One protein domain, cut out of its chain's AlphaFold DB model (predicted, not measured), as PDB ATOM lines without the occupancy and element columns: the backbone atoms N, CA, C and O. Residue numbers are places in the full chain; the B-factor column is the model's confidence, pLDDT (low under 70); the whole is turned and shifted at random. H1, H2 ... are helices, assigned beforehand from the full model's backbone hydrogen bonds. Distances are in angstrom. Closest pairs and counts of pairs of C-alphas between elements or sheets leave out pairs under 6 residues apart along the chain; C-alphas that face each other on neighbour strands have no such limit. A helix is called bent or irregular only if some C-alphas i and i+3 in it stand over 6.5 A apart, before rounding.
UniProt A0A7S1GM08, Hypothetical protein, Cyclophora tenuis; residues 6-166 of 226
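This is residues 6 to 166 of the 226 residues of the protein "Hypothetical protein" of Cyclophora tenuis (UniProt A0A7S1GM08). A long helical hairpin of H2 and the bent H3 makes the length, and the pair H1 and H4 packs along one half of it, with H1 next to both H2 and H3b; the other half, late H2 with H3a, reaches out as a two-helix arm. H1, H2, H3b and H4 form an up-and-down bundle, each running against the one before. The printed part has 161 residues, all helix in class, with four named helices in the order H1 to H4 and no named strand. It is only just loose, close to extended, with a radius of gyration of the C-alphas of 22.8 A and spans of 74 by 33 by 27 A.

Start with H1, residues 6 to 29; its residues 16 to 27 touch residues 33 to 43 of H2, residues 31 to 80, in a hairpin with closest C-alphas Gly 26 and Gly 36, 4.0 A apart. H3, residues 87 to 129, was assigned as one helix by its hydrogen bonds but is bent, C-alphas 99 and 102 being 6.9 A apart; its arms H3a, residues 87 to 99, and H3b, residues 102 to 129, stand at 32 degrees. H2 touches H3b, closest at the C-alphas of Ala 61 and Ala 103, 4.8 A. H4, residues 135 to 165, touches H1 at a shallow tilt of 30 degrees, opposite ways, closest at the C-alphas of Gly 14 and Gly 149, 3.8 A. H2 and H4 are apart. Every O i to N i+4 pair is within hydrogen-bond range in H1, H3a and H3b, against 44 of 46 in H2 and 25 of 27 in H4.

Find C-alpha 6 at (198.548, 218.375, 239.624), where H1 begins its 33.6 A. H2 spans 72.0 A, H3a 18.4 A, H3b 40.6 A and H4 46.3 A, ending at C-alpha 165, (187.906, 216.079, 228.907).

The C-alphas farthest apart, Leu 31 and Gly 82, are 76.4 A apart. The printed part has no cut and no long link. Look for pLDDT under 70 at residue 31, residues 68 to 69, residues 71 to 94, residue 97 and residues 160 to 166.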
ATOM      1  N   GLY A   6     198.781 217.346 238.609       77.50
ATOM      2  CA  GLY A   6     198.548 218.375 239.624       77.50
ATOM      3  C   GLY A   6     197.249 218.182 240.409       77.50
ATOM      4  O   GLY A   6     197.243 218.320 241.632       77.50
ATOM      5  N   ASP A   7     196.160 217.790 239.747       82.38
ATOM      6  CA  ASP A   7     194.872 217.491 240.384       82.38
ATOM      7  C   ASP A   7     194.953 216.260 241.299       82.38
ATOM      8  O   ASP A   7     194.380 216.238 242.399       82.38
ATOM      9  N   VAL A   8     195.727 215.257 240.886       81.62
ATOM     10  CA  VAL A   8     195.939 214.028 241.646       81.62
ATOM     11  C   VAL A   8     196.799 214.282 242.883       81.62
ATOM     12  O   VAL A   8     196.499 213.780 243.971       81.62
ATOM     13  N   PHE A   9     197.838 215.107 242.761       87.56
ATOM     14  CA  PHE A   9     198.628 215.536 243.911       87.56
ATOM     15  C   PHE A   9     197.808 216.411 244.856       87.56
ATOM     16  O   PHE A   9     197.821 216.147 246.055       87.56
ATOM     17  N   CYS A  10     197.010 217.354 244.347       89.50
ATOM     18  CA  CYS A  10     196.110 218.164 245.175       89.50
ATOM     19  C   CYS A  10     195.114 217.293 245.953       89.50
ATOM     20  O   CYS A  10     194.974 217.440 247.166       89.50
ATOM     21  N   THR A  11     194.474 216.320 245.297       89.50
ATOM     22  CA  THR A  11     193.567 215.390 245.991       89.50
ATOM     23  C   THR A  11     194.285 214.474 246.980       89.50
ATOM     24  O   THR A  11     193.714 214.146 248.020       89.50
ATOM     25  N   THR A  12     195.519 214.056 246.696       90.38
ATOM     26  CA  THR A  12     196.305 213.210 247.607       90.38
ATOM     27  C   THR A  12     196.742 213.984 248.847       90.38
ATOM     28  O   THR A  12     196.493 213.534 249.966       90.38
ATOM     29  N   ILE A  13     197.340 215.161 248.649       94.06
ATOM     30  CA  ILE A  13     197.773 216.067 249.717       94.06
ATOM     31  C   ILE A  13     196.571 216.452 250.574       94.06
ATOM     32  O   ILE A  13     196.598 216.258 251.788       94.06
ATOM     33  N   GLY A  14     195.496 216.925 249.939       94.38
ATOM     34  CA  GLY A  14     194.303 217.386 250.633       94.38
ATOM     35  C   GLY A  14     193.675 216.306 251.506       94.38
ATOM     36  O   GLY A  14     193.453 216.516 252.696       94.38
ATOM     37  N   PHE A  15     193.496 215.106 250.946       92.69
ATOM     38  CA  PHE A  15     192.956 213.971 251.691       92.69
ATOM     39  C   PHE A  15     193.852 213.554 252.864       92.69
ATOM     40  O   PHE A  15     193.342 213.255 253.941       92.69
ATOM     41  N   ALA A  16     195.174 213.507 252.666       93.81
ATOM     42  CA  ALA A  16     196.103 213.124 253.724       93.81
ATOM     43  C   ALA A  16     196.065 214.127 254.888       93.81
ATOM     44  O   ALA A  16     195.909 213.717 256.033       93.81
ATOM     45  N   LEU A  17     196.138 215.430 254.603       96.62
ATOM     46  CA  LEU A  17     196.055 216.480 255.624       96.62
ATOM     47  C   LEU A  17     194.717 216.442 256.377       96.62
ATOM     48  O   LEU A  17     194.700 216.468 257.610       96.62
ATOM     49  N   GLU A  18     193.605 216.340 255.643       93.62
ATOM     50  CA  GLU A  18     192.266 216.317 256.230       93.62
ATOM     51  C   GLU A  18     192.105 215.127 257.179       93.62
ATOM     52  O   GLU A  18     191.765 215.313 258.343       93.62
ATOM     53  N   VAL A  19     192.443 213.915 256.745       92.50
ATOM     54  CA  VAL A  19     192.232 212.714 257.561       92.50
ATOM     55  C   VAL A  19     193.120 212.674 258.809       92.50
ATOM     56  O   VAL A  19     192.652 212.245 259.862       92.50
ATOM     57  N   GLU A  20     194.373 213.135 258.737       94.94
ATOM     58  CA  GLU A  20     195.234 213.222 259.928       94.94
ATOM     59  C   GLU A  20     194.678 214.220 260.952       94.94
ATOM     60  O   GLU A  20     194.687 213.960 262.159       94.94
ATOM     61  N   SER A  21     194.167 215.359 260.477       94.31
ATOM     62  CA  SER A  21     193.553 216.363 261.346       94.31
ATOM     63  C   SER A  21     192.225 215.892 261.947       94.31
ATOM     64  O   SER A  21     192.003 216.083 263.141       94.31
ATOM     65  N   GLU A  22     191.367 215.227 261.164       91.56
ATOM     66  CA  GLU A  22     190.110 214.633 261.631       91.56
ATOM     67  C   GLU A  22     190.363 213.538 262.667       91.56
ATOM     68  O   GLU A  22     189.668 213.484 263.677       91.56
ATOM     69  N   GLU A  23     191.382 212.700 262.460       91.19
ATOM     70  CA  GLU A  23     191.772 211.674 263.425       91.19
ATOM     71  C   GLU A  23     192.161 212.308 264.766       91.19
ATOM     72  O   GLU A  23     191.625 211.929 265.811       91.19
ATOM     73  N   PHE A  24     193.050 213.306 264.749       93.56
ATOM     74  CA  PHE A  24     193.492 213.980 265.969       93.56
ATOM     75  C   PHE A  24     192.344 214.697 266.690       93.56
ATOM     76  O   PHE A  24     192.158 214.499 267.892       93.56
ATOM     77  N   LEU A  25     191.558 215.499 265.965       91.69
ATOM     78  CA  LEU A  25     190.428 216.242 266.528       91.69
ATOM     79  C   LEU A  25     189.337 215.297 267.042       91.69
ATOM     80  O   LEU A  25     188.814 215.507 268.133       91.69
ATOM     81  N   GLY A  26     189.043 214.224 266.308       86.56
ATOM     82  CA  GLY A  26     188.044 213.229 266.683       86.56
ATOM     83  C   GLY A  26     188.393 212.517 267.989       86.56
ATOM     84  O   GLY A  26     187.524 212.344 268.842       86.56
ATOM     85  N   PHE A  27     189.666 212.182 268.221       86.94
ATOM     86  CA  PHE A  27     190.097 211.622 269.509       86.94
ATOM     87  C   PHE A  27     190.058 212.621 270.675       86.94
ATOM     88  O   PHE A  27     190.091 212.194 271.828       86.94
ATOM     89  N   LYS A  28     190.020 213.933 270.410       84.75
ATOM     90  CA  LYS A  28     190.004 214.975 271.451       84.75
ATOM     91  C   LYS A  28     188.616 215.521 271.761       84.75
ATOM     92  O   LYS A  28     188.359 215.829 272.920       84.75
ATOM     93  N   ASN A  29     187.742 215.608 270.762       77.88
ATOM     94  CA  ASN A  29     186.479 216.340 270.865       77.88
ATOM     95  C   ASN A  29     185.230 215.446 270.797       77.88
ATOM     96  O   ASN A  29     184.153 215.902 271.172       77.88
ATOM     97  N   SER A  30     185.338 214.197 270.326       77.56
ATOM     98  CA  SER A  30     184.164 213.329 270.154       77.56
ATOM     99  C   SER A  30     183.902 212.424 271.357       77.56
ATOM    100  O   SER A  30     184.823 211.980 272.049       77.56
ATOM    101  N   LEU A  31     182.622 212.111 271.583       57.78
ATOM    102  CA  LEU A  31     182.175 211.187 272.623       57.78
ATOM    103  C   LEU A  31     182.866 209.824 272.432       57.78
ATOM    104  O   LEU A  31     182.717 209.186 271.390       57.78
ATOM    105  N   LEU A  32     183.656 209.408 273.428       74.94
ATOM    106  CA  LEU A  32     184.471 208.181 273.420       74.94
ATOM    107  C   LEU A  32     185.497 208.077 272.267       74.94
ATOM    108  O   LEU A  32     186.005 206.992 271.994       74.94
ATOM    109  N   GLY A  33     185.824 209.179 271.581       77.88
ATOM    110  CA  GLY A  33     186.785 209.168 270.472       77.88
ATOM    111  C   GLY A  33     186.279 208.480 269.196       77.88
ATOM    112  O   GLY A  33     187.084 208.159 268.318       77.88
ATOM    113  N   MET A  34     184.967 208.239 269.074       75.06
ATOM    114  CA  MET A  34     184.380 207.508 267.943       75.06
ATOM    115  C   MET A  34     184.686 208.152 266.584       75.06
ATOM    116  O   MET A  34     184.993 207.439 265.629       75.06
ATOM    117  N   GLU A  35     184.694 209.485 266.487       76.56
ATOM    118  CA  GLU A  35     185.053 210.171 265.234       76.56
ATOM    119  C   GLU A  35     186.525 209.945 264.859       76.56
ATOM    120  O   GLU A  35     186.850 209.783 263.681       76.56
ATOM    121  N   GLY A  36     187.410 209.833 265.855       76.94
ATOM    122  CA  GLY A  36     188.817 209.491 265.644       76.94
ATOM    123  C   GLY A  36     188.985 208.080 265.070       76.94
ATOM    124  O   GLY A  36     189.771 207.866 264.143       76.94
ATOM    125  N   HIS A  37     188.192 207.115 265.548       80.31
ATOM    126  CA  HIS A  37     188.167 205.753 265.004       80.31
ATOM    127  C   HIS A  37     187.629 205.687 263.567       80.31
ATOM    128  O   HIS A  37     188.169 204.936 262.745       80.31
ATOM    129  N   VAL A  38     186.614 206.489 263.233       79.75
ATOM    130  CA  VAL A  38     186.083 206.595 261.862       79.75
ATOM    131  C   VAL A  38     187.132 207.193 260.921       79.75
ATOM    132  O   VAL A  38     187.413 206.614 259.868       79.75
ATOM    133  N   ALA A  39     187.774 208.295 261.315       78.62
ATOM    134  CA  ALA A  39     188.845 208.919 260.539       78.62
ATOM    135  C   ALA A  39     190.039 207.968 260.342       78.62
ATOM    136  O   ALA A  39     190.526 207.796 259.221       78.62
ATOM    137  N   ARG A  40     190.448 207.245 261.392       81.88
ATOM    138  CA  ARG A  40     191.485 206.204 261.309       81.88
ATOM    139  C   ARG A  40     191.099 205.066 260.362       81.88
ATOM    140  O   ARG A  40     191.938 204.587 259.602       81.88
ATOM    141  N   THR A  41     189.843 204.634 260.373       80.25
ATOM    142  CA  THR A  41     189.353 203.610 259.437       80.25
ATOM    143  C   THR A  41     189.428 204.114 257.996       80.25
ATOM    144  O   THR A  41     190.004 203.441 257.139       80.25
ATOM    145  N   ARG A  42     188.955 205.340 257.738       85.06
ATOM    146  CA  ARG A  42     189.032 206.003 256.425       85.06
ATOM    147  C   ARG A  42     190.479 206.117 255.924       85.06
ATOM    148  O   ARG A  42     190.755 205.817 254.761       85.06
ATOM    149  N   LYS A  43     191.410 206.485 256.808       81.62
ATOM    150  CA  LYS A  43     192.860 206.508 256.554       81.62
ATOM    151  C   LYS A  43     193.394 205.144 256.139       81.62
ATOM    152  O   LYS A  43     194.076 205.022 255.124       81.62
ATOM    153  N   ASN A  44     193.088 204.115 256.927       79.38
ATOM    154  CA  ASN A  44     193.584 202.762 256.706       79.38
ATOM    155  C   ASN A  44     193.048 202.175 255.400       79.38
ATOM    156  O   ASN A  44     193.829 201.616 254.636       79.38
ATOM    157  N   MET A  45     191.763 202.377 255.091       79.06
ATOM    158  CA  MET A  45     191.176 201.948 253.818       79.06
ATOM    159  C   MET A  45     191.878 202.591 252.620       79.06
ATOM    160  O   MET A  45     192.261 201.892 251.685       79.06
ATOM    161  N   LYS A  46     192.114 203.908 252.658       78.38
ATOM    162  CA  LYS A  46     192.821 204.610 251.578       78.38
ATOM    163  C   LYS A  46     194.278 204.161 251.445       78.38
ATOM    164  O   LYS A  46     194.777 204.018 250.336       78.38
ATOM    165  N   ASN A  47     194.963 203.908 252.559       76.00
ATOM    166  CA  ASN A  47     196.334 203.391 252.538       76.00
ATOM    167  C   ASN A  47     196.407 201.977 251.948       76.00
ATOM    168  O   ASN A  47     197.348 201.678 251.218       76.00
ATOM    169  N   ILE A  48     195.423 201.120 252.238       74.62
ATOM    170  CA  ILE A  48     195.309 199.789 251.630       74.62
ATOM    171  C   ILE A  48     195.061 199.915 250.125       74.62
ATOM    172  O   ILE A  48     195.767 199.270 249.358       74.62
ATOM    173  N   ASP A  49     194.133 200.775 249.697       79.62
ATOM    174  CA  ASP A  49     193.864 201.044 248.277       79.62
ATOM    175  C   ASP A  49     195.115 201.554 247.541       79.62
ATOM    176  O   ASP A  49     195.498 201.009 246.508       79.62
ATOM    177  N   ASN A  50     195.825 202.532 248.112       74.38
ATOM    178  CA  ASN A  50     197.073 203.045 247.545       74.38
ATOM    179  C   ASN A  50     198.158 201.958 247.470       74.38
ATOM    180  O   ASN A  50     198.823 201.826 246.446       74.38
ATOM    181  N   ASN A  51     198.327 201.148 248.518       70.25
ATOM    182  CA  ASN A  51     199.288 200.043 248.502       70.25
ATOM    183  C   ASN A  51     198.903 198.968 247.477       70.25
ATOM    184  O   ASN A  51     199.783 198.436 246.809       70.25
ATOM    185  N   MET A  52     197.610 198.678 247.315       71.62
ATOM    186  CA  MET A  52     197.118 197.745 246.304       71.62
ATOM    187  C   MET A  52     197.374 198.272 244.892       71.62
ATOM    188  O   MET A  52     197.819 197.516 244.036       71.62
ATOM    189  N   LYS A  53     197.180 199.573 244.657       74.88
ATOM    190  CA  LYS A  53     197.532 200.231 243.390       74.88
ATOM    191  C   LYS A  53     199.024 200.166 243.106       74.88
ATOM    192  O   LYS A  53     199.396 199.866 241.985       74.88
ATOM    193  N   ILE A  54     199.882 200.372 244.104       74.56
ATOM    194  CA  ILE A  54     201.341 200.237 243.940       74.56
ATOM    195  C   ILE A  54     201.727 198.795 243.632       74.56
ATOM    196  O   ILE A  54     202.555 198.564 242.760       74.56
ATOM    197  N   LEU A  55     201.141 197.824 244.335       71.12
ATOM    198  CA  LEU A  55     201.392 196.407 244.078       71.12
ATOM    199  C   LEU A  55     200.910 196.013 242.679       71.12
ATOM    200  O   LEU A  55     201.662 195.393 241.936       71.12
ATOM    201  N   GLY A  56     199.701 196.420 242.295       77.62
ATOM    202  CA  GLY A  56     199.136 196.175 240.969       77.62
ATOM    203  C   GLY A  56     199.953 196.835 239.861       77.62
ATOM    204  O   GLY A  56     200.369 196.154 238.928       77.62
ATOM    205  N   ALA A  57     200.261 198.125 239.999       76.69
ATOM    206  CA  ALA A  57     201.100 198.867 239.063       76.69
ATOM    207  C   ALA A  57     202.526 198.303 239.011       76.69
ATOM    208  O   ALA A  57     203.110 198.220 237.940       76.69
ATOM    209  N   GLY A  58     203.075 197.851 240.140       70.94
ATOM    210  CA  GLY A  58     204.392 197.222 240.220       70.94
ATOM    211  C   GLY A  58     204.438 195.876 239.509       70.94
ATOM    212  O   GLY A  58     205.345 195.633 238.720       70.94
ATOM    213  N   VAL A  59     203.433 195.021 239.719       76.19
ATOM    214  CA  VAL A  59     203.288 193.747 238.996       76.19
ATOM    215  C   VAL A  59     203.075 193.996 237.502       76.19
ATOM    216  O   VAL A  59     203.689 193.314 236.682       76.19
ATOM    217  N   ASN A  60     202.248 194.980 237.141       79.06
ATOM    218  CA  ASN A  60     201.982 195.332 235.750       79.06
ATOM    219  C   ASN A  60     203.242 195.872 235.060       79.06
ATOM    220  O   ASN A  60     203.651 195.318 234.047       79.06
ATOM    221  N   ALA A  61     203.916 196.862 235.648       74.88
ATOM    222  CA  ALA A  61     205.168 197.426 235.145       74.88
ATOM    223  C   ALA A  61     206.296 196.386 235.094       74.88
ATOM    224  O   ALA A  61     207.081 196.379 234.152       74.88
ATOM    225  N   MET A  62     206.369 195.469 236.062       75.38
ATOM    226  CA  MET A  62     207.329 194.364 236.022       75.38
ATOM    227  C   MET A  62     207.015 193.397 234.879       75.38
ATOM    228  O   MET A  62     207.928 192.944 234.194       75.38
ATOM    229  N   ARG A  63     205.739 193.066 234.652       81.50
ATOM    230  CA  ARG A  63     205.317 192.182 233.560       81.50
ATOM    231  C   ARG A  63     205.580 192.817 232.195       81.50
ATOM    232  O   ARG A  63     206.226 192.181 231.366       81.50
ATOM    233  N   THR A  64     205.103 194.040 231.974       78.31
ATOM    234  CA  THR A  64     205.256 194.762 230.702       78.31
ATOM    235  C   THR A  64     206.708 195.156 230.463       78.31
ATOM    236  O   THR A  64     207.218 194.956 229.368       78.31
ATOM    237  N   GLY A  65     207.415 195.595 231.504       70.31
ATOM    238  CA  GLY A  65     208.848 195.860 231.465       70.31
ATOM    239  C   GLY A  65     209.650 194.607 231.133       70.31
ATOM    240  O   GLY A  65     210.497 194.648 230.257       70.31
ATOM    241  N   ARG A  66     209.362 193.451 231.745       74.00
ATOM    242  CA  ARG A  66     210.071 192.198 231.424       74.00
ATOM    243  C   ARG A  66     209.815 191.721 229.996       74.00
ATOM    244  O   ARG A  66     210.711 191.137 229.398       74.00
ATOM    245  N   GLN A  67     208.611 191.925 229.467       73.88
ATOM    246  CA  GLN A  67     208.317 191.653 228.057       73.88
ATOM    247  C   GLN A  67     209.121 192.596 227.157       73.88
ATOM    248  O   GLN A  67     209.823 192.123 226.269       73.88
ATOM    249  N   ALA A  68     209.139 193.889 227.486       67.19
ATOM    250  CA  ALA A  68     209.898 194.886 226.749       67.19
ATOM    251  C   ALA A  68     211.412 194.639 226.770       67.19
ATOM    252  O   ALA A  68     212.056 194.650 225.729       67.19
ATOM    253  N   PHE A  69     211.984 194.336 227.936       66.94
ATOM    254  CA  PHE A  69     213.411 194.049 228.081       66.94
ATOM    255  C   PHE A  69     213.831 192.748 227.400       66.94
ATOM    256  O   PHE A  69     214.941 192.688 226.893       66.94
ATOM    257  N   LYS A  70     212.971 191.724 227.350       71.56
ATOM    258  CA  LYS A  70     213.269 190.505 226.582       71.56
ATOM    259  C   LYS A  70     213.349 190.785 225.087       71.56
ATOM    260  O   LYS A  70     214.245 190.271 224.431       71.56
ATOM    261  N   GLU A  71     212.425 191.587 224.566       65.38
ATOM    262  CA  GLU A  71     212.430 191.982 223.156       65.38
ATOM    263  C   GLU A  71     213.657 192.854 222.845       65.38
ATOM    264  O   GLU A  71     214.368 192.581 221.883       65.38
ATOM    265  N   VAL A  72     214.000 193.805 223.721       60.12
ATOM    266  CA  VAL A  72     215.228 194.611 223.601       60.12
ATOM    267  C   VAL A  72     216.488 193.740 223.675       60.12
ATOM    268  O   VAL A  72     217.366 193.902 222.844       60.12
ATOM    269  N   GLU A  73     216.582 192.780 224.602       63.00
ATOM    270  CA  GLU A  73     217.748 191.893 224.738       63.00
ATOM    271  C   GLU A  73     217.954 191.024 223.489       63.00
ATOM    272  O   GLU A  73     219.086 190.840 223.044       63.00
ATOM    273  N   THR A  74     216.869 190.532 222.880       64.94
ATOM    274  CA  THR A  74     216.960 189.813 221.600       64.94
ATOM    275  C   THR A  74     217.433 190.711 220.460       64.94
ATOM    276  O   THR A  74     218.188 190.262 219.607       64.94
ATOM    277  N   VAL A  75     217.048 191.989 220.461       60.88
ATOM    278  CA  VAL A  75     217.520 192.968 219.474       60.88
ATOM    279  C   VAL A  75     218.990 193.332 219.713       60.88
ATOM    280  O   VAL A  75     219.773 193.336 218.767       60.88
ATOM    281  N   SER A  76     219.395 193.556 220.966       54.41
ATOM    282  CA  SER A  76     220.779 193.872 221.337       54.41
ATOM    283  C   SER A  76     221.747 192.729 221.038       54.41
ATOM    284  O   SER A  76     222.824 192.989 220.516       54.41
ATOM    285  N   LYS A  77     221.362 191.468 221.286       64.94
ATOM    286  CA  LYS A  77     222.180 190.309 220.887       64.94
ATOM    287  C   LYS A  77     222.392 190.238 219.379       64.94
ATOM    288  O   LYS A  77     223.513 190.017 218.938       64.94
ATOM    289  N   ASN A  78     221.348 190.496 218.595       60.72
ATOM    290  CA  ASN A  78     221.462 190.514 217.137       60.72
ATOM    291  C   ASN A  78     222.393 191.651 216.654       60.72
ATOM    292  O   ASN A  78     223.138 191.463 215.695       60.72
ATOM    293  N   MET A  79     222.417 192.797 217.349       54.03
ATOM    294  CA  MET A  79     223.360 193.895 217.072       54.03
ATOM    295  C   MET A  79     224.810 193.556 217.462       54.03
ATOM    296  O   MET A  79     225.729 193.895 216.720       54.03
ATOM    297  N   GLU A  80     225.033 192.883 218.599       50.88
ATOM    298  CA  GLU A  80     226.367 192.421 219.029       50.88
ATOM    299  C   GLU A  80     226.947 191.352 218.087       50.88
ATOM    300  O   GLU A  80     228.158 191.299 217.880       50.88
ATOM    301  N   GLU A  81     226.088 190.551 217.453       61.19
ATOM    302  CA  GLU A  81     226.456 189.597 216.398       61.19
ATOM    303  C   GLU A  81     226.725 190.267 215.030       61.19
ATOM    304  O   GLU A  81     226.981 189.584 214.037       61.19
ATOM    305  N   GLY A  82     226.721 191.606 214.968       45.97
ATOM    306  CA  GLY A  82     227.080 192.383 213.779       45.97
ATOM    307  C   GLY A  82     225.969 192.494 212.732       45.97
ATOM    308  O   GLY A  82     226.247 192.904 211.604       45.97
ATOM    309  N   GLN A  83     224.723 192.143 213.073       54.81
ATOM    310  CA  GLN A  83     223.583 192.407 212.197       54.81
ATOM    311  C   GLN A  83     223.195 193.886 212.302       54.81
ATOM    312  O   GLN A  83     222.917 194.390 213.392       54.81
ATOM    313  N   GLU A  84     223.175 194.589 211.165       53.66
ATOM    314  CA  GLU A  84     222.595 195.929 211.097       53.66
ATOM    315  C   GLU A  84     221.142 195.872 211.564       53.66
ATOM    316  O   GLU A  84     220.338 195.064 211.093       53.66
ATOM    317  N   MET A  85     220.814 196.741 212.513       55.41
ATOM    318  CA  MET A  85     219.461 196.869 213.020       55.41
ATOM    319  C   MET A  85     218.584 197.451 211.909       55.41
ATOM    320  O   MET A  85     218.646 198.644 211.614       55.41
ATOM    321  N   ASP A  86     217.786 196.589 211.280       60.81
ATOM    322  CA  ASP A  86     216.834 196.998 210.251       60.81
ATOM    323  C   ASP A  86     215.840 198.014 210.842       60.81
ATOM    324  O   ASP A  86     215.481 197.956 212.025       60.81
ATOM    325  N   ALA A  87     215.342 198.932 210.015       59.94
ATOM    326  CA  ALA A  87     214.369 199.953 210.402       59.94
ATOM    327  C   ALA A  87     213.134 199.344 211.097       59.94
ATOM    328  O   ALA A  87     212.552 199.950 211.997       59.94
ATOM    329  N   LYS A  88     212.772 198.103 210.743       61.66
ATOM    330  CA  LYS A  88     211.706 197.326 211.396       61.66
ATOM    331  C   LYS A  88     212.009 196.973 212.850       61.66
ATOM    332  O   LYS A  88     211.102 196.951 213.678       61.66
ATOM    333  N   GLN A  89     213.265 196.693 213.169       62.81
ATOM    334  CA  GLN A  89     213.699 196.289 214.500       62.81
ATOM    335  C   GLN A  89     213.792 197.504 215.439       62.81
ATOM    336  O   GLN A  89     213.338 197.437 216.582       62.81
ATOM    337  N   ALA A  90     214.253 198.648 214.922       60.91
ATOM    338  CA  ALA A  90     214.199 199.933 215.624       60.91
ATOM    339  C   ALA A  90     212.749 200.401 215.880       60.91
ATOM    340  O   ALA A  90     212.425 200.883 216.972       60.91
ATOM    341  N   ALA A  91     211.852 200.203 214.906       63.91
ATOM    342  CA  ALA A  91     210.426 200.491 215.064       63.91
ATOM    343  C   ALA A  91     209.771 199.597 216.132       63.91
ATOM    344  O   ALA A  91     209.069 200.108 217.002       63.91
ATOM    345  N   ALA A  92     210.064 198.291 216.131       65.88
ATOM    346  CA  ALA A  92     209.557 197.356 217.137       65.88
ATOM    347  C   ALA A  92     210.033 197.715 218.556       65.88
ATOM    348  O   ALA A  92     209.249 197.693 219.502       65.88
ATOM    349  N   MET A  93     211.298 198.120 218.709       64.88
ATOM    350  CA  MET A  93     211.839 198.544 220.003       64.88
ATOM    351  C   MET A  93     211.156 199.816 220.530       64.88
ATOM    352  O   MET A  93     210.848 199.920 221.720       64.88
ATOM    353  N   THR A  94     210.869 200.764 219.634       66.88
ATOM    354  CA  THR A  94     210.139 201.997 219.959       66.88
ATOM    355  C   THR A  94     208.696 201.693 220.364       66.88
ATOM    356  O   THR A  94     208.250 202.133 221.423       66.88
ATOM    357  N   GLU A  95     207.993 200.865 219.590       70.19
ATOM    358  CA  GLU A  95     206.607 200.461 219.861       70.19
ATOM    359  C   GLU A  95     206.478 199.736 221.210       70.19
ATOM    360  O   GLU A  95     205.565 199.992 222.002       70.19
ATOM    361  N   THR A  96     207.418 198.847 221.515       70.56
ATOM    362  CA  THR A  96     207.452 198.113 222.780       70.56
ATOM    363  C   THR A  96     207.717 199.035 223.971       70.56
ATOM    364  O   THR A  96     207.082 198.899 225.025       70.56
ATOM    365  N   MET A  97     208.582 200.038 223.806       66.69
ATOM    366  CA  MET A  97     208.792 201.050 224.837       66.69
ATOM    367  C   MET A  97     207.536 201.910 225.047       66.69
ATOM    368  O   MET A  97     207.125 202.102 226.195       66.69
ATOM    369  N   GLU A  98     206.862 202.329 223.973       71.50
ATOM    370  CA  GLU A  98     205.589 203.061 224.036       71.50
ATOM    371  C   GLU A  98     204.476 202.262 224.729       71.50
ATOM    372  O   GLU A  98     203.707 202.824 225.512       71.50
ATOM    373  N   LYS A  99     204.410 200.943 224.508       74.81
ATOM    374  CA  LYS A  99     203.462 200.045 225.194       74.81
ATOM    375  C   LYS A  99     203.749 199.912 226.690       74.81
ATOM    376  O   LYS A  99     202.816 199.769 227.483       74.81
ATOM    377  N   SER A 100     205.018 199.948 227.095       74.50
ATOM    378  CA  SER A 100     205.419 199.820 228.506       74.50
ATOM    379  C   SER A 100     205.257 201.117 229.308       74.50
ATOM    380  O   SER A 100     205.039 201.087 230.525       74.50
ATOM    381  N   LEU A 101     205.307 202.259 228.623       75.38
ATOM    382  CA  LEU A 101     205.318 203.586 229.219       75.38
ATOM    383  C   LEU A 101     204.119 203.868 230.154       75.38
ATOM    384  O   LEU A 101     204.365 204.342 231.266       75.38
ATOM    385  N   PRO A 102     202.850 203.563 229.806       77.06
ATOM    386  CA  PRO A 102     201.722 203.794 230.709       77.06
ATOM    387  C   PRO A 102     201.867 203.070 232.053       77.06
ATOM    388  O   PRO A 102     201.585 203.656 233.094       77.06
ATOM    389  N   ALA A 103     202.367 201.829 232.046       75.50
ATOM    390  CA  ALA A 103     202.549 201.039 233.264       75.50
ATOM    391  C   ALA A 103     203.672 201.602 234.152       75.50
ATOM    392  O   ALA A 103     203.540 201.649 235.376       75.50
ATOM    393  N   ILE A 104     204.766 202.077 233.545       73.88
ATOM    394  CA  ILE A 104     205.874 202.718 234.269       73.88
ATOM    395  C   ILE A 104     205.413 204.038 234.899       73.88
ATOM    396  O   ILE A 104     205.720 204.311 236.061       73.88
ATOM    397  N   LEU A 105     204.644 204.844 234.160       76.50
ATOM    398  CA  LEU A 105     204.096 206.104 234.663       76.50
ATOM    399  C   LEU A 105     203.080 205.879 235.789       76.50
ATOM    400  O   LEU A 105     203.106 206.609 236.781       76.50
ATOM    401  N   GLU A 106     202.232 204.854 235.675       76.12
ATOM    402  CA  GLU A 106     201.300 204.458 236.732       76.12
ATOM    403  C   GLU A 106     202.045 204.070 238.016       76.12
ATOM    404  O   GLU A 106     201.704 204.548 239.100       76.12
ATOM    405  N   LEU A 107     203.116 203.277 237.901       77.06
ATOM    406  CA  LEU A 107     203.956 202.906 239.037       77.06
ATOM    407  C   LEU A 107     204.640 204.128 239.667       77.06
ATOM    408  O   LEU A 107     204.587 204.303 240.887       77.06
ATOM    409  N   ALA A 108     205.260 204.987 238.854       78.44
ATOM    410  CA  ALA A 108     205.936 206.193 239.330       78.44
ATOM    411  C   ALA A 108     204.970 207.125 240.076       78.44
ATOM    412  O   ALA A 108     205.292 207.668 241.136       78.44
ATOM    413  N   TRP A 109     203.752 207.283 239.558       79.69
ATOM    414  CA  TRP A 109     202.701 208.032 240.231       79.69
ATOM    415  C   TRP A 109     202.284 207.383 241.558       79.69
ATOM    416  O   TRP A 109     202.211 208.069 242.581       79.69
ATOM    417  N   ALA A 110     202.053 206.070 241.569       80.38
ATOM    418  CA  ALA A 110     201.632 205.348 242.763       80.38
ATOM    419  C   ALA A 110     202.678 205.445 243.897       80.38
ATOM    420  O   ALA A 110     202.316 205.616 245.066       80.38
ATOM    421  N   ILE A 111     203.974 205.428 243.557       82.75
ATOM    422  CA  ILE A 111     205.078 205.677 244.499       82.75
ATOM    423  C   ILE A 111     204.986 207.093 245.082       82.75
ATOM    424  O   ILE A 111     204.953 207.247 246.304       82.75
ATOM    425  N   ASN A 112     204.843 208.116 244.232       85.69
ATOM    426  CA  ASN A 112     204.726 209.506 244.685       85.69
ATOM    427  C   ASN A 112     203.529 209.713 245.629       85.69
ATOM    428  O   ASN A 112     203.647 210.385 246.653       85.69
ATOM    429  N   VAL A 113     202.379 209.096 245.335       86.44
ATOM    430  CA  VAL A 113     201.194 209.146 246.211       86.44
ATOM    431  C   VAL A 113     201.494 208.572 247.595       86.44
ATOM    432  O   VAL A 113     201.093 209.154 248.612       86.44
ATOM    433  N   ARG A 114     202.214 207.447 247.662       86.56
ATOM    434  CA  ARG A 114     202.628 206.838 248.934       86.56
ATOM    435  C   ARG A 114     203.588 207.725 249.704       86.56
ATOM    436  O   ARG A 114     203.392 207.890 250.910       86.56
ATOM    437  N   ASP A 115     204.585 208.290 249.038       90.69
ATOM    438  CA  ASP A 115     205.597 209.118 249.691       90.69
ATOM    439  C   ASP A 115     204.992 210.406 250.248       90.69
ATOM    440  O   ASP A 115     205.229 210.735 251.416       90.69
ATOM    441  N   ILE A 116     204.112 211.066 249.487       91.25
ATOM    442  CA  ILE A 116     203.324 212.212 249.962       91.25
ATOM    443  C   ILE A 116     202.513 211.816 251.198       91.25
ATOM    444  O   ILE A 116     202.634 212.440 252.252       91.25
ATOM    445  N   THR A 117     201.720 210.745 251.102       90.75
ATOM    446  CA  THR A 117     200.829 210.321 252.194       90.75
ATOM    447  C   THR A 117     201.618 209.990 253.465       90.75
ATOM    448  O   THR A 117     201.262 210.429 254.559       90.75
ATOM    449  N   LYS A 118     202.723 209.244 253.337       92.19
ATOM    450  CA  LYS A 118     203.576 208.856 254.470       92.19
ATOM    451  C   LYS A 118     204.254 210.069 255.105       92.19
ATOM    452  O   LYS A 118     204.297 210.161 256.333       92.19
ATOM    453  N   THR A 119     204.761 210.987 254.289       96.25
ATOM    454  CA  THR A 119     205.438 212.201 254.761       96.25
ATOM    455  C   THR A 119     204.472 213.098 255.521       96.25
ATOM    456  O   THR A 119     204.759 213.486 256.654       96.25
ATOM    457  N   LEU A 120     203.291 213.358 254.953       96.56
ATOM    458  CA  LEU A 120     202.272 214.194 255.584       96.56
ATOM    459  C   LEU A 120     201.748 213.581 256.883       96.56
ATOM    460  O   LEU A 120     201.610 214.303 257.868       96.56
ATOM    461  N   LYS A 121     201.563 212.256 256.937       94.38
ATOM    462  CA  LYS A 121     201.231 211.546 258.182       94.38
ATOM    463  C   LYS A 121     202.252 211.817 259.288       94.38
ATOM    464  O   LYS A 121     201.879 212.149 260.410       94.38
ATOM    465  N   ILE A 122     203.543 211.670 258.986       96.81
ATOM    466  CA  ILE A 122     204.612 211.874 259.975       96.81
ATOM    467  C   ILE A 122     204.684 213.345 260.396       96.81
ATOM    468  O   ILE A 122     204.815 213.633 261.586       96.81
ATOM    469  N   ALA A 123     204.580 214.272 259.442       97.94
ATOM    470  CA  ALA A 123     204.603 215.705 259.713       97.94
ATOM    471  C   ALA A 123     203.431 216.133 260.610       97.94
ATOM    472  O   ALA A 123     203.654 216.781 261.632       97.94
ATOM    473  N   CYS A 124     202.206 215.700 260.289       97.38
ATOM    474  CA  CYS A 124     201.011 215.983 261.085       97.38
ATOM    475  C   CYS A 124     201.119 215.387 262.492       97.38
ATOM    476  O   CYS A 124     200.877 216.085 263.473       97.38
ATOM    477  N   ALA A 125     201.570 214.134 262.614       94.75
ATOM    478  CA  ALA A 125     201.767 213.500 263.915       94.75
ATOM    479  C   ALA A 125     202.733 214.299 264.806       94.75
ATOM    480  O   ALA A 125     202.434 214.537 265.975       94.75
ATOM    481  N   LYS A 126     203.862 214.766 264.255       97.25
ATOM    482  CA  LYS A 126     204.815 215.616 264.986       97.25
ATOM    483  C   LYS A 126     204.212 216.975 265.347       97.25
ATOM    484  O   LYS A 126     204.359 217.419 266.480       97.25
ATOM    485  N   LEU A 127     203.505 217.607 264.412       96.94
ATOM    486  CA  LEU A 127     202.881 218.916 264.612       96.94
ATOM    487  C   LEU A 127     201.823 218.894 265.727       96.94
ATOM    488  O   LEU A 127     201.759 219.819 266.539       96.94
ATOM    489  N   PHE A 128     201.007 217.839 265.778       95.62
ATOM    490  CA  PHE A 128     199.920 217.693 266.752       95.62
ATOM    491  C   PHE A 128     200.388 217.137 268.100       95.62
ATOM    492  O   PHE A 128     199.681 217.267 269.099       95.62
ATOM    493  N   ALA A 129     201.575 216.529 268.151       93.19
ATOM    494  CA  ALA A 129     202.196 216.024 269.374       93.19
ATOM    495  C   ALA A 129     203.267 216.964 269.955       93.19
ATOM    496  O   ALA A 129     203.876 216.616 270.964       93.19
ATOM    497  N   ASP A 130     203.488 218.137 269.353       95.62
ATOM    498  CA  ASP A 130     204.520 219.095 269.760       95.62
ATOM    499  C   ASP A 130     204.403 219.475 271.244       95.62
ATOM    500  O   ASP A 130     203.491 220.196 271.661       95.62
ATOM    501  N   ALA A 131     205.355 218.983 272.039       92.62
ATOM    502  CA  ALA A 131     205.392 219.155 273.483       92.62
ATOM    503  C   ALA A 131     205.553 220.621 273.913       92.62
ATOM    504  O   ALA A 131     205.134 220.970 275.015       92.62
ATOM    505  N   THR A 132     206.105 221.474 273.045       96.00
ATOM    506  CA  THR A 132     206.374 222.888 273.349       96.00
ATOM    507  C   THR A 132     205.116 223.763 273.335       96.00
ATOM    508  O   THR A 132     205.145 224.893 273.815       96.00
ATOM    509  N   VAL A 133     203.991 223.243 272.832       95.88
ATOM    510  CA  VAL A 133     202.720 223.972 272.728       95.88
ATOM    511  C   VAL A 133     201.649 223.322 273.595       95.88
ATOM    512  O   VAL A 133     201.556 222.099 273.679       95.88
ATOM    513  N   GLN A 134     200.814 224.135 274.243       94.56
ATOM    514  CA  GLN A 134     199.685 223.646 275.040       94.56
ATOM    515  C   GLN A 134     198.622 222.972 274.160       94.56
ATOM    516  O   GLN A 134     198.530 223.242 272.962       94.56
ATOM    517  N   MET A 135     197.792 222.105 274.748       93.75
ATOM    518  CA  MET A 135     196.810 221.306 273.998       93.75
ATOM    519  C   MET A 135     195.890 222.162 273.115       93.75
ATOM    520  O   MET A 135     195.669 221.811 271.960       93.75
ATOM    521  N   GLU A 136     195.422 223.309 273.610       94.25
ATOM    522  CA  GLU A 136     194.583 224.230 272.835       94.25
ATOM    523  C   GLU A 136     195.283 224.710 271.551       94.25
ATOM    524  O   GLU A 136     194.691 224.718 270.472       94.25
ATOM    525  N   GLY A 137     196.579 225.030 271.627       95.56
ATOM    526  CA  GLY A 137     197.369 225.405 270.454       95.56
ATOM    527  C   GLY A 137     197.543 224.251 269.462       95.56
ATOM    528  O   GLY A 137     197.541 224.472 268.252       95.56
ATOM    529  N   ARG A 138     197.629 223.005 269.946       95.94
ATOM    530  CA  ARG A 138     197.686 221.806 269.087       95.94
ATOM    531  C   ARG A 138     196.356 221.557 268.376       95.94
ATOM    532  O   ARG A 138     196.366 221.210 267.199       95.94
ATOM    533  N   ILE A 139     195.234 221.791 269.057       95.31
ATOM    534  CA  ILE A 139     193.888 221.727 268.466       95.31
ATOM    535  C   ILE A 139     193.752 222.775 267.357       95.31
ATOM    536  O   ILE A 139     193.427 222.407 266.231       95.31
ATOM    537  N   LYS A 140     194.122 224.038 267.613       96.38
ATOM    538  CA  LYS A 140     194.104 225.105 266.591       96.38
ATOM    539  C   LYS A 140     194.985 224.773 265.379       96.38
ATOM    540  O   LYS A 140     194.591 225.007 264.240       96.38
ATOM    541  N   ARG A 141     196.164 224.175 265.599       97.12
ATOM    542  CA  ARG A 141     197.032 223.682 264.511       97.12
ATOM    543  C   ARG A 141     196.353 222.584 263.692       97.12
ATOM    544  O   ARG A 141     196.412 222.629 262.467       97.12
ATOM    545  N   ALA A 142     195.705 221.622 264.343       96.62
ATOM    546  CA  ALA A 142     194.969 220.569 263.651       96.62
ATOM    547  C   ALA A 142     193.779 221.128 262.856       96.62
ATOM    548  O   ALA A 142     193.572 220.729 261.715       96.62
ATOM    549  N   GLU A 143     193.050 222.108 263.391       97.06
ATOM    550  CA  GLU A 143     191.982 222.799 262.661       97.06
ATOM    551  C   GLU A 143     192.500 223.534 261.421       97.06
ATOM    552  O   GLU A 143     191.903 223.415 260.350       97.06
ATOM    553  N   ALA A 144     193.634 224.232 261.532       98.06
ATOM    554  CA  ALA A 144     194.270 224.891 260.394       98.06
ATOM    555  C   ALA A 144     194.680 223.882 259.308       98.06
ATOM    556  O   ALA A 144     194.396 224.088 258.127       98.06
ATOM    557  N   VAL A 145     195.284 222.756 259.704       98.00
ATOM    558  CA  VAL A 145     195.633 221.668 258.776       98.00
ATOM    559  C   VAL A 145     194.390 221.071 258.116       98.00
ATOM    560  O   VAL A 145     194.421 220.790 256.918       98.00
ATOM    561  N   ARG A 146     193.278 220.935 258.849       96.88
ATOM    562  CA  ARG A 146     192.001 220.459 258.298       96.88
ATOM    563  C   ARG A 146     191.482 221.371 257.195       96.88
ATOM    564  O   ARG A 146     191.068 220.882 256.148       96.88
ATOM    565  N   ILE A 147     191.503 222.683 257.427       97.69
ATOM    566  CA  ILE A 147     191.078 223.683 256.438       97.69
ATOM    567  C   ILE A 147     191.965 223.585 255.197       97.69
ATOM    568  O   ILE A 147     191.452 223.427 254.094       97.69
ATOM    569  N   LEU A 148     193.288 223.569 255.380       97.38
ATOM    570  CA  LEU A 148     194.234 223.427 254.273       97.38
ATOM    571  C   LEU A 148     193.981 222.147 253.462       97.38
ATOM    572  O   LEU A 148     193.956 222.180 252.233       97.38
ATOM    573  N   GLY A 149     193.755 221.024 254.149       96.31
ATOM    574  CA  GLY A 149     193.434 219.746 253.523       96.31
ATOM    575  C   GLY A 149     192.171 219.810 252.662       96.31
ATOM    576  O   GLY A 149     192.183 219.365 251.512       96.31
ATOM    577  N   ARG A 150     191.110 220.436 253.179       95.38
ATOM    578  CA  ARG A 150     189.845 220.636 252.456       95.38
ATOM    579  C   ARG A 150     190.016 221.469 251.196       95.38
ATOM    580  O   ARG A 150     189.499 221.076 250.153       95.38
ATOM    581  N   GLU A 151     190.774 222.561 251.271       96.56
ATOM    582  CA  GLU A 151     191.028 223.420 250.111       96.56
ATOM    583  C   GLU A 151     191.779 222.664 249.011       96.56
ATOM    584  O   GLU A 151     191.314 222.597 247.871       96.56
ATOM    585  N   PHE A 152     192.882 221.987 249.354       94.44
ATOM    586  CA  PHE A 152     193.622 221.163 248.391       94.44
ATOM    587  C   PHE A 152     192.754 220.057 247.783       94.44
ATOM    588  O   PHE A 152     192.799 219.823 246.572       94.44
ATOM    589  N   PHE A 153     191.941 219.382 248.600       90.88
ATOM    590  CA  PHE A 153     191.076 218.310 248.120       90.88
ATOM    591  C   PHE A 153     189.983 218.835 247.184       90.88
ATOM    592  O   PHE A 153     189.738 218.235 246.136       90.88
ATOM    593  N   SER A 154     189.361 219.963 247.533       91.81
ATOM    594  CA  SER A 154     188.336 220.628 246.728       91.81
ATOM    595  C   SER A 154     188.891 221.068 245.374       91.81
ATOM    596  O   SER A 154     188.360 220.666 244.336       91.81
ATOM    597  N   ILE A 155     190.022 221.784 245.372       90.44
ATOM    598  CA  ILE A 155     190.713 222.212 244.148       90.44
ATOM    599  C   ILE A 155     191.054 220.998 243.286       90.44
ATOM    600  O   ILE A 155     190.711 220.961 242.107       90.44
ATOM    601  N   GLY A 156     191.648 219.957 243.874       86.62
ATOM    602  CA  GLY A 156     191.969 218.734 243.144       86.62
ATOM    603  C   GLY A 156     190.731 218.052 242.548       86.62
ATOM    604  O   GLY A 156     190.778 217.556 241.425       86.62
ATOM    605  N   LYS A 157     189.592 218.050 243.252       85.31
ATOM    606  CA  LYS A 157     188.329 217.492 242.737       85.31
ATOM    607  C   LYS A 157     187.730 218.320 241.607       85.31
ATOM    608  O   LYS A 157     187.148 217.727 240.700       85.31
ATOM    609  N   ILE A 158     187.836 219.644 241.664       85.56
ATOM    610  CA  ILE A 158     187.360 220.547 240.609       85.56
ATOM    611  C   ILE A 158     188.237 220.371 239.366       85.56
ATOM    612  O   ILE A 158     187.716 220.030 238.304       85.56
ATOM    613  N   SER A 159     189.556 220.470 239.525       77.62
ATOM    614  CA  SER A 159     190.532 220.303 238.444       77.62
ATOM    615  C   SER A 159     190.476 218.907 237.816       77.62
ATOM    616  O   SER A 159     190.523 218.764 236.597       77.62
ATOM    617  N   GLY A 160     190.289 217.858 238.621       67.56
ATOM    618  CA  GLY A 160     190.139 216.487 238.124       67.56
ATOM    619  C   GLY A 160     188.812 216.235 237.394       67.56
ATOM    620  O   GLY A 160     188.721 215.325 236.573       67.56
ATOM    621  N   LYS A 161     187.764 217.031 237.655       60.62
ATOM    622  CA  LYS A 161     186.501 216.982 236.894       60.62
ATOM    623  C   LYS A 161     186.591 217.773 235.588       60.62
ATOM    624  O   LYS A 161     186.038 217.310 234.596       60.62
ATOM    625  N   SER A 162     187.297 218.907 235.567       54.06
ATOM    626  CA  SER A 162     187.524 219.699 234.348       54.06
ATOM    627  C   SER A 162     188.528 219.053 233.386       54.06
ATOM    628  O   SER A 162     188.402 219.220 232.178       54.06
ATOM    629  N   ASN A 163     189.495 218.281 233.902       51.91
ATOM    630  CA  ASN A 163     190.535 217.625 233.097       51.91
ATOM    631  C   ASN A 163     190.142 216.252 232.533       51.91
ATOM    632  O   ASN A 163     190.844 215.742 231.662       51.91
ATOM    633  N   LYS A 164     189.008 215.657 232.944       47.72
ATOM    634  CA  LYS A 164     188.500 214.413 232.325       47.72
ATOM    635  C   LYS A 164     188.229 214.549 230.825       47.72
ATOM    636  O   LYS A 164     188.154 213.542 230.134       47.72
ATOM    637  N   THR A 165     188.119 215.774 230.322       42.06
ATOM    638  CA  THR A 165     187.906 216.079 228.907       42.06
ATOM    639  C   THR A 165     189.201 216.212 228.094       42.06
ATOM    640  O   THR A 165     189.105 216.250 226.873       42.06
ATOM    641  N   LYS A 166     190.397 216.287 228.711       43.84
ATOM    642  CA  LYS A 166     191.683 216.487 228.002       43.84
ATOM    643  C   LYS A 166     192.911 215.959 228.772       43.84
ATOM    644  O   LYS A 166     193.903 216.670 228.914       43.84
TER     645      LYS A 166